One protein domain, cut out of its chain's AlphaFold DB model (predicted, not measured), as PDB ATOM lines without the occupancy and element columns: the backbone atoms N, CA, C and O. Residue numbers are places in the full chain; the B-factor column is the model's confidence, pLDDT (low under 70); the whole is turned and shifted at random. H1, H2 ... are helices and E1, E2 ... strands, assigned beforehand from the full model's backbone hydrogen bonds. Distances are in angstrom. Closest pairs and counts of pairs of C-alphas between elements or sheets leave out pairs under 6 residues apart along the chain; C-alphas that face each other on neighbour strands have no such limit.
ATOM      1  N   LEU A   7     281.930  79.875 101.798       96.06
ATOM      2  CA  LEU A   7     281.630  78.492 101.450       96.06
ATOM      3  C   LEU A   7     281.160  77.749 102.701       96.06
ATOM      4  O   LEU A   7     281.897  77.624 103.679       96.06
ATOM      5  N   ILE A   8     279.937  77.224 102.642       96.12
ATOM      6  CA  ILE A   8     279.340  76.407 103.698       96.12
ATOM      7  C   ILE A   8     278.991  75.035 103.118       96.12
ATOM      8  O   ILE A   8     278.236  74.940 102.152       96.12
ATOM      9  N   ILE A   9     279.512  73.967 103.722       94.06
ATOM     10  CA  ILE A   9     279.225  72.577 103.351       94.06
ATOM     11  C   ILE A   9     278.581  71.877 104.550       94.06
ATOM     12  O   ILE A   9     279.247  71.648 105.550       94.06
ATOM     13  N   ASN A  10     277.300  71.514 104.451       88.94
ATOM     14  CA  ASN A  10     276.526  70.962 105.578       88.94
ATOM     15  C   ASN A  10     276.526  69.422 105.679       88.94
ATOM     16  O   ASN A  10     276.075  68.885 106.683       88.94
ATOM     17  N   ASP A  11     277.016  68.708 104.664       86.19
ATOM     18  CA  ASP A  11     277.149  67.242 104.675       86.19
ATOM     19  C   ASP A  11     278.279  66.831 103.720       86.19
ATOM     20  O   ASP A  11     278.056  66.469 102.560       86.19
ATOM     21  N   CYS A  12     279.528  66.993 104.166       87.19
ATOM     22  CA  CYS A  12     280.676  66.696 103.319       87.19
ATOM     23  C   CYS A  12     280.910  65.184 103.200       87.19
ATOM     24  O   CYS A  12     281.413  64.544 104.124       87.19
ATOM     25  N   LYS A  13     280.601  64.628 102.022       87.19
ATOM     26  CA  LYS A  13     280.898  63.229 101.646       87.19
ATOM     27  C   LYS A  13     282.177  63.074 100.821       87.19
ATOM     28  O   LYS A  13     282.500  61.970 100.393       87.19
ATOM     29  N   ALA A  14     282.870  64.177 100.549       89.19
ATOM     30  CA  ALA A  14     284.125  64.167  99.810       89.19
ATOM     31  C   ALA A  14     285.288  63.687 100.698       89.19
ATOM     32  O   ALA A  14     285.198  63.734 101.926       89.19
ATOM     33  N   THR A  15     286.381  63.240 100.077       91.50
ATOM     34  CA  THR A  15     287.660  63.017 100.773       91.50
ATOM     35  C   THR A  15     288.359  64.346 101.037       91.50
ATOM     36  O   THR A  15     287.989  65.372 100.445       91.50
ATOM     37  N   PHE A  16     289.372  64.349 101.907       93.06
ATOM     38  CA  PHE A  16     290.139  65.562 102.159       93.06
ATOM     39  C   PHE A  16     290.804  66.079 100.876       93.06
ATOM     40  O   PHE A  16     290.798  67.280 100.647       93.06
ATOM     41  N   GLU A  17     291.311  65.214  99.994       94.38
ATOM     42  CA  GLU A  17     292.005  65.623  98.758       94.38
ATOM     43  C   GLU A  17     291.090  66.417  97.819       94.38
ATOM     44  O   GLU A  17     291.491  67.444  97.267       94.38
ATOM     45  N   ASN A  18     289.840  65.970  97.662       93.56
ATOM     46  CA  ASN A  18     288.851  66.668  96.842       93.56
ATOM     47  C   ASN A  18     288.523  68.047  97.424       93.56
ATOM     48  O   ASN A  18     288.380  69.026  96.690       93.56
ATOM     49  N   LEU A  19     288.421  68.124  98.751       94.50
ATOM     50  CA  LEU A  19     288.163  69.370  99.458       94.50
ATOM     51  C   LEU A  19     289.363  70.324  99.391       94.50
ATOM     52  O   LEU A  19     289.197  71.517  99.156       94.50
ATOM     53  N   GLU A  20     290.572  69.792  99.537       95.12
ATOM     54  CA  GLU A  20     291.829  70.525  99.423       95.12
ATOM     55  C   GLU A  20     291.964  71.157  98.035       95.12
ATOM     56  O   GLU A  20     292.309  72.333  97.911       95.12
ATOM     57  N   LEU A  21     291.648  70.393  96.986       94.88
ATOM     58  CA  LEU A  21     291.662  70.873  95.610       94.88
ATOM     59  C   LEU A  21     290.654  72.012  95.404       94.88
ATOM     60  O   LEU A  21     291.015  73.052  94.855       94.88
ATOM     61  N   LEU A  22     289.416  71.846  95.883       93.75
ATOM     62  CA  LEU A  22     288.383  72.883  95.817       93.75
ATOM     63  C   LEU A  22     288.851  74.183  96.484       93.75
ATOM     64  O   LEU A  22     288.762  75.252  95.883       93.75
ATOM     65  N   LEU A  23     289.391  74.077  97.699       94.31
ATOM     66  CA  LEU A  23     289.836  75.222  98.492       94.31
ATOM     67  C   LEU A  23     291.031  75.945  97.853       94.31
ATOM     68  O   LEU A  23     291.094  77.173  97.884       94.31
ATOM     69  N   LYS A  24     291.933  75.217  97.179       94.06
ATOM     70  CA  LYS A  24     293.023  75.816  96.385       94.06
ATOM     71  C   LYS A  24     292.520  76.634  95.196       94.06
ATOM     72  O   LYS A  24     293.162  77.614  94.822       94.06
ATOM     73  N   TYR A  25     291.376  76.274  94.614       92.94
ATOM     74  CA  TYR A  25     290.760  77.061  93.542       92.94
ATOM     75  C   TYR A  25     290.010  78.297  94.048       92.94
ATOM     76  O   TYR A  25     289.663  79.165  93.242       92.94
ATOM     77  N   THR A  26     289.798  78.435  95.358       94.00
ATOM     78  CA  THR A  26     289.104  79.567  95.991       94.00
ATOM     79  C   THR A  26     290.038  80.349  96.931       94.00
ATOM     80  O   THR A  26     289.772  80.433  98.127       94.00
ATOM     81  N   PRO A  27     291.134  80.958  96.434       92.00
ATOM     82  CA  PRO A  27     292.145  81.587  97.297       92.00
ATOM     83  C   PRO A  27     291.651  82.839  98.043       92.00
ATOM     84  O   PRO A  27     292.249  83.238  99.039       92.00
ATOM     85  N   ASN A  28     290.559  83.457  97.576       94.56
ATOM     86  CA  ASN A  28     289.959  84.662  98.166       94.56
ATOM     87  C   ASN A  28     288.854  84.348  99.188       94.56
ATOM     88  O   ASN A  28     288.070  85.231  99.528       94.56
ATOM     89  N   LEU A  29     288.740  83.091  99.618       96.50
ATOM     90  CA  LEU A  29     287.714  82.674 100.561       96.50
ATOM     91  C   LEU A  29     287.974  83.315 101.930       96.50
ATOM     92  O   LEU A  29     289.057  83.169 102.490       96.50
ATOM     93  N   GLU A  30     286.975  84.013 102.462       97.12
ATOM     94  CA  GLU A  30     287.032  84.721 103.745       97.12
ATOM     95  C   GLU A  30     286.363  83.911 104.862       97.12
ATOM     96  O   GLU A  30     286.795  83.973 106.016       97.12
ATOM     97  N   ILE A  31     285.333  83.131 104.525       97.56
ATOM     98  CA  ILE A  31     284.556  82.314 105.457       97.56
ATOM     99  C   ILE A  31     284.442  80.894 104.907       97.56
ATOM    100  O   ILE A  31     283.935  80.673 103.806       97.56
ATOM    101  N   PHE A  32     284.862  79.919 105.708       97.12
ATOM    102  CA  PHE A  32     284.703  78.508 105.401       97.12
ATOM    103  C   PHE A  32     284.079  77.774 106.582       97.12
ATOM    104  O   PHE A  32     284.608  77.791 107.694       97.12
ATOM    105  N   SER A  33     282.950  77.117 106.335       96.69
ATOM    106  CA  SER A  33     282.268  76.278 107.311       96.69
ATOM    107  C   SER A  33     282.022  74.904 106.720       96.69
ATOM    108  O   SER A  33     281.479  74.780 105.623       96.69
ATOM    109  N   ILE A  34     282.374  73.863 107.458       95.00
ATOM    110  CA  ILE A  34     282.169  72.487 107.031       95.00
ATOM    111  C   ILE A  34     281.563  71.661 108.156       95.00
ATOM    112  O   ILE A  34     281.977  71.765 109.306       95.00
ATOM    113  N   PHE A  35     280.582  70.840 107.808       92.12
ATOM    114  CA  PHE A  35     279.991  69.826 108.658       92.12
ATOM    115  C   PHE A  35     280.324  68.443 108.108       92.12
ATOM    116  O   PHE A  35     280.110  68.151 106.926       92.12
ATOM    117  N   ILE A  36     280.864  67.595 108.979       87.94
ATOM    118  CA  ILE A  36     281.416  66.292 108.617       87.94
ATOM    119  C   ILE A  36     280.819  65.216 109.514       87.94
ATOM    120  O   ILE A  36     280.896  65.293 110.739       87.94
ATOM    121  N   ALA A  37     280.257  64.174 108.906       86.25
ATOM    122  CA  ALA A  37     279.721  63.027 109.624       86.25
ATOM    123  C   ALA A  37     280.558  61.774 109.339       86.25
ATOM    124  O   ALA A  37     280.687  61.355 108.190       86.25
ATOM    125  N   ASN A  38     281.087  61.141 110.391       79.44
ATOM    126  CA  ASN A  38     281.787  59.845 110.335       79.44
ATOM    127  C   ASN A  38     282.980  59.748 109.352       79.44
ATOM    128  O   ASN A  38     283.302  58.648 108.906       79.44
ATOM    129  N   ASN A  39     283.646  60.855 109.016       80.25
ATOM    130  CA  ASN A  39     284.785  60.848 108.093       80.25
ATOM    131  C   ASN A  39     286.098  61.163 108.826       80.25
ATOM    132  O   ASN A  39     286.454  62.325 109.003       80.25
ATOM    133  N   MET A  40     286.802  60.114 109.267       81.88
ATOM    134  CA  MET A  40     288.030  60.229 110.071       81.88
ATOM    135  C   MET A  40     289.195  60.896 109.324       81.88
ATOM    136  O   MET A  40     290.037  61.517 109.965       81.88
ATOM    137  N   ASP A  41     289.226  60.808 107.991       83.94
ATOM    138  CA  ASP A  41     290.254  61.443 107.146       83.94
ATOM    139  C   ASP A  41     290.278  62.972 107.325       83.94
ATOM    140  O   ASP A  41     291.314  63.624 107.248       83.94
ATOM    141  N   MET A  42     289.132  63.552 107.684       88.06
ATOM    142  CA  MET A  42     288.986  64.990 107.875       88.06
ATOM    143  C   MET A  42     289.478  65.492 109.240       88.06
ATOM    144  O   MET A  42     289.424  66.695 109.486       88.06
ATOM    145  N   PHE A  43     289.945  64.610 110.129       87.94
ATOM    146  CA  PHE A  43     290.412  64.968 111.476       87.94
ATOM    147  C   PHE A  43     291.934  65.172 111.565       87.94
ATOM    148  O   PHE A  43     292.471  65.329 112.663       87.94
ATOM    149  N   ASP A  44     292.642  65.207 110.435       90.50
ATOM    150  CA  ASP A  44     294.059  65.564 110.411       90.50
ATOM    151  C   ASP A  44     294.242  67.089 110.525       90.50
ATOM    152  O   ASP A  44     294.201  67.840 109.546       90.50
ATOM    153  N   GLY A  45     294.454  67.557 111.758       90.75
ATOM    154  CA  GLY A  45     294.670  68.974 112.049       90.75
ATOM    155  C   GLY A  45     295.914  69.566 111.375       90.75
ATOM    156  O   GLY A  45     295.906  70.748 111.033       90.75
ATOM    157  N   ILE A  46     296.956  68.763 111.127       94.25
ATOM    158  CA  ILE A  46     298.189  69.231 110.474       94.25
ATOM    159  C   ILE A  46     297.903  69.538 109.003       94.25
ATOM    160  O   ILE A  46     298.341  70.569 108.484       94.25
ATOM    161  N   ARG A  47     297.127  68.679 108.327       94.50
ATOM    162  CA  ARG A  47     296.695  68.925 106.942       94.50
ATOM    163  C   ARG A  47     295.845  70.188 106.835       94.50
ATOM    164  O   ARG A  47     296.090  71.004 105.946       94.50
ATOM    165  N   TRP A  48     294.903  70.383 107.758       94.81
ATOM    166  CA  TRP A  48     294.087  71.599 107.818       94.81
ATOM    167  C   TRP A  48     294.923  72.860 108.013       94.81
ATOM    168  O   TRP A  48     294.765  73.818 107.256       94.81
ATOM    169  N   GLN A  49     295.842  72.846 108.980       94.88
ATOM    170  CA  GLN A  49     296.729  73.975 109.245       94.88
ATOM    171  C   GLN A  49     297.540  74.342 107.996       94.88
ATOM    172  O   GLN A  49     297.505  75.489 107.548       94.88
ATOM    173  N   LYS A  50     298.197  73.354 107.377       96.19
ATOM    174  CA  LYS A  50     298.997  73.568 106.167       96.19
ATOM    175  C   LYS A  50     298.159  74.136 105.022       96.19
ATOM    176  O   LYS A  50     298.624  75.025 104.310       96.19
ATOM    177  N   LEU A  51     296.937  73.642 104.820       94.88
ATOM    178  CA  LEU A  51     296.043  74.149 103.779       94.88
ATOM    179  C   LEU A  51     295.673  75.619 104.011       94.88
ATOM    180  O   LEU A  51     295.760  76.422 103.080       94.88
ATOM    181  N   ILE A  52     295.303  75.972 105.244       94.19
ATOM    182  CA  ILE A  52     294.896  77.335 105.599       94.19
ATOM    183  C   ILE A  52     296.062  78.307 105.396       94.19
ATOM    184  O   ILE A  52     295.924  79.292 104.674       94.19
ATOM    185  N   GLU A  53     297.232  77.987 105.949       94.25
ATOM    186  CA  GLU A  53     298.421  78.842 105.876       94.25
ATOM    187  C   GLU A  53     298.930  79.036 104.437       94.25
ATOM    188  O   GLU A  53     299.396  80.117 104.072       94.25
ATOM    189  N   THR A  54     298.846  77.996 103.601       94.94
ATOM    190  CA  THR A  54     299.418  78.045 102.246       94.94
ATOM    191  C   THR A  54     298.455  78.584 101.198       94.94
ATOM    192  O   THR A  54     298.885  79.314 100.302       94.94
ATOM    193  N   SER A  55     297.173  78.223 101.285       93.81
ATOM    194  CA  SER A  55     296.224  78.378 100.174       93.81
ATOM    195  C   SER A  55     295.060  79.315 100.485       93.81
ATOM    196  O   SER A  55     294.457  79.843  99.554       93.81
ATOM    197  N   LEU A  56     294.756  79.566 101.763       94.88
ATOM    198  CA  LEU A  56     293.588  80.342 102.193       94.88
ATOM    199  C   LEU A  56     294.000  81.577 103.005       94.88
ATOM    200  O   LEU A  56     293.524  81.812 104.110       94.88
ATOM    201  N   LYS A  57     294.892  82.397 102.438       93.25
ATOM    202  CA  LYS A  57     295.476  83.570 103.122       93.25
ATOM    203  C   LYS A  57     294.459  84.635 103.540       93.25
ATOM    204  O   LYS A  57     294.756  85.443 104.413       93.25
ATOM    205  N   HIS A  58     293.294  84.658 102.896       94.69
ATOM    206  CA  HIS A  58     292.212  85.600 103.185       94.69
ATOM    207  C   HIS A  58     291.169  85.039 104.157       94.69
ATOM    208  O   HIS A  58     290.227  85.748 104.510       94.69
ATOM    209  N   LEU A  59     291.334  83.792 104.610       96.44
ATOM    210  CA  LEU A  59     290.375  83.145 105.487       96.44
ATOM    211  C   LEU A  59     290.402  83.791 106.869       96.44
ATOM    212  O   LEU A  59     291.386  83.716 107.599       96.44
ATOM    213  N   SER A  60     289.286  84.412 107.220       96.25
ATOM    214  CA  SER A  60     289.070  85.065 108.510       96.25
ATOM    215  C   SER A  60     288.295  84.175 109.480       96.25
ATOM    216  O   SER A  60     288.503  84.241 110.690       96.25
ATOM    217  N   VAL A  61     287.416  83.316 108.954       96.75
ATOM    218  CA  VAL A  61     286.554  82.443 109.749       96.75
ATOM    219  C   VAL A  61     286.646  81.019 109.223       96.75
ATOM    220  O   VAL A  61     286.270  80.743 108.085       96.75
ATOM    221  N   PHE A  62     287.082  80.105 110.089       95.75
ATOM    222  CA  PHE A  62     287.039  78.666 109.854       95.75
ATOM    223  C   PHE A  62     286.150  77.996 110.903       95.75
ATOM    224  O   PHE A  62     286.394  78.122 112.104       95.75
ATOM    225  N   LYS A  63     285.111  77.289 110.455       95.06
ATOM    226  CA  LYS A  63     284.207  76.517 111.311       95.06
ATOM    227  C   LYS A  63     284.237  75.055 110.896       95.06
ATOM    228  O   LYS A  63     283.864  74.710 109.778       95.06
ATOM    229  N   PHE A  64     284.648  74.198 111.819       91.88
ATOM    230  CA  PHE A  64     284.658  72.756 111.630       91.88
ATOM    231  C   PHE A  64     283.641  72.128 112.578       91.88
ATOM    232  O   PHE A  64     283.840  72.076 113.790       91.88
ATOM    233  N   HIS A  65     282.525  71.683 112.018       90.56
ATOM    234  CA  HIS A  65     281.489  70.953 112.725       90.56
ATOM    235  C   HIS A  65     281.647  69.468 112.427       90.56
ATOM    236  O   HIS A  65     281.822  69.066 111.277       90.56
ATOM    237  N   PHE A  66     281.550  68.636 113.457       84.12
ATOM    238  CA  PHE A  66     281.544  67.196 113.276       84.12
ATOM    239  C   PHE A  66     280.392  66.561 114.040       84.12
ATOM    240  O   PHE A  66     280.059  66.976 115.149       84.12
ATOM    241  N   GLN A  67     279.800  65.538 113.435       79.44
ATOM    242  CA  GLN A  67     278.892  64.628 114.111       79.44
ATOM    243  C   GLN A  67     279.565  63.269 114.209       79.44
ATOM    244  O   GLN A  67     279.849  62.618 113.200       79.44
ATOM    245  N   ASP A  68     279.796  62.834 115.441       65.88
ATOM    246  CA  ASP A  68     280.273  61.492 115.720       65.88
ATOM    247  C   ASP A  68     279.156  60.683 116.386       65.88
ATOM    248  O   ASP A  68     278.803  60.896 117.547       65.88
TER     249      ASP A  68
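Overview. This is residues 7 to 68 of the 86 residues of the protein "Hypothetical protein" of Adineta steineri (UniProt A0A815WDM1). A small sheet of three parallel strands has two helices, H1 and H3, side by side over one face and set off from it, while the other face is bare; the short H2 sits near one end of the gap. The printed part has 62 residues, with three named helices and three named strands that follow along the chain as E1, H1, E2, H2, H3, E3; the strand order in the sheet is E1, E2, E3, and the class is mixed, helices and strands. It is compact, with a radius of gyration of the C-alphas of 10.8 A, and elongated, spanning 30 by 19 by 16 A.

Arrangement. E1, residues 7 to 9, is an edge strand, parallel to its neighbour E2, residues 31 to 37, at 8 degrees; N 7 and O 31 are 2.9 A apart, within hydrogen-bond range. Between them comes H1, residues 16 to 25, in a strand-helix-strand unit, two parallel neighbour strands joined through a helix, with a right-handed crossover. E3, residues 61 to 67, is the other edge strand, parallel to E2 at 9 degrees, with N 65 and O 34 at 2.8 A. H2, residues 40 to 43, and H3, residues 45 to 55, stand between E2 and E3 in a second such right-handed unit. H1 and H3 only just touch, with 3 pairs of C-alphas within 8 A, the closest those of Lys 24 and Ser 55 at 5.6 A. They run the same way at a shallow tilt of 17 degrees. Neither is on the sheet; H2 only grazes it with residues 42 to 43. In H1 and H3 every O i to N i+4 pair is within hydrogen-bond range; H2 is too short for one.

Along the chain. E1 begins at C-alpha 7 (281.630, 78.492, 101.450) and is 6.7 A long. H1 measures 14.4 A, E2 20.3 A, H2 5.5 A and H3 15.2 A. E3, 19.9 A, ends at C-alpha 67 (278.892, 64.628, 114.111).

Size, cuts and confidence. The C-alphas farthest apart, those of Asn 28 and Asp 68, are 30.6 A apart. The printed part has no cut and no long link. Mean pLDDT of the printed part is 91.7; residue 68 is under 70.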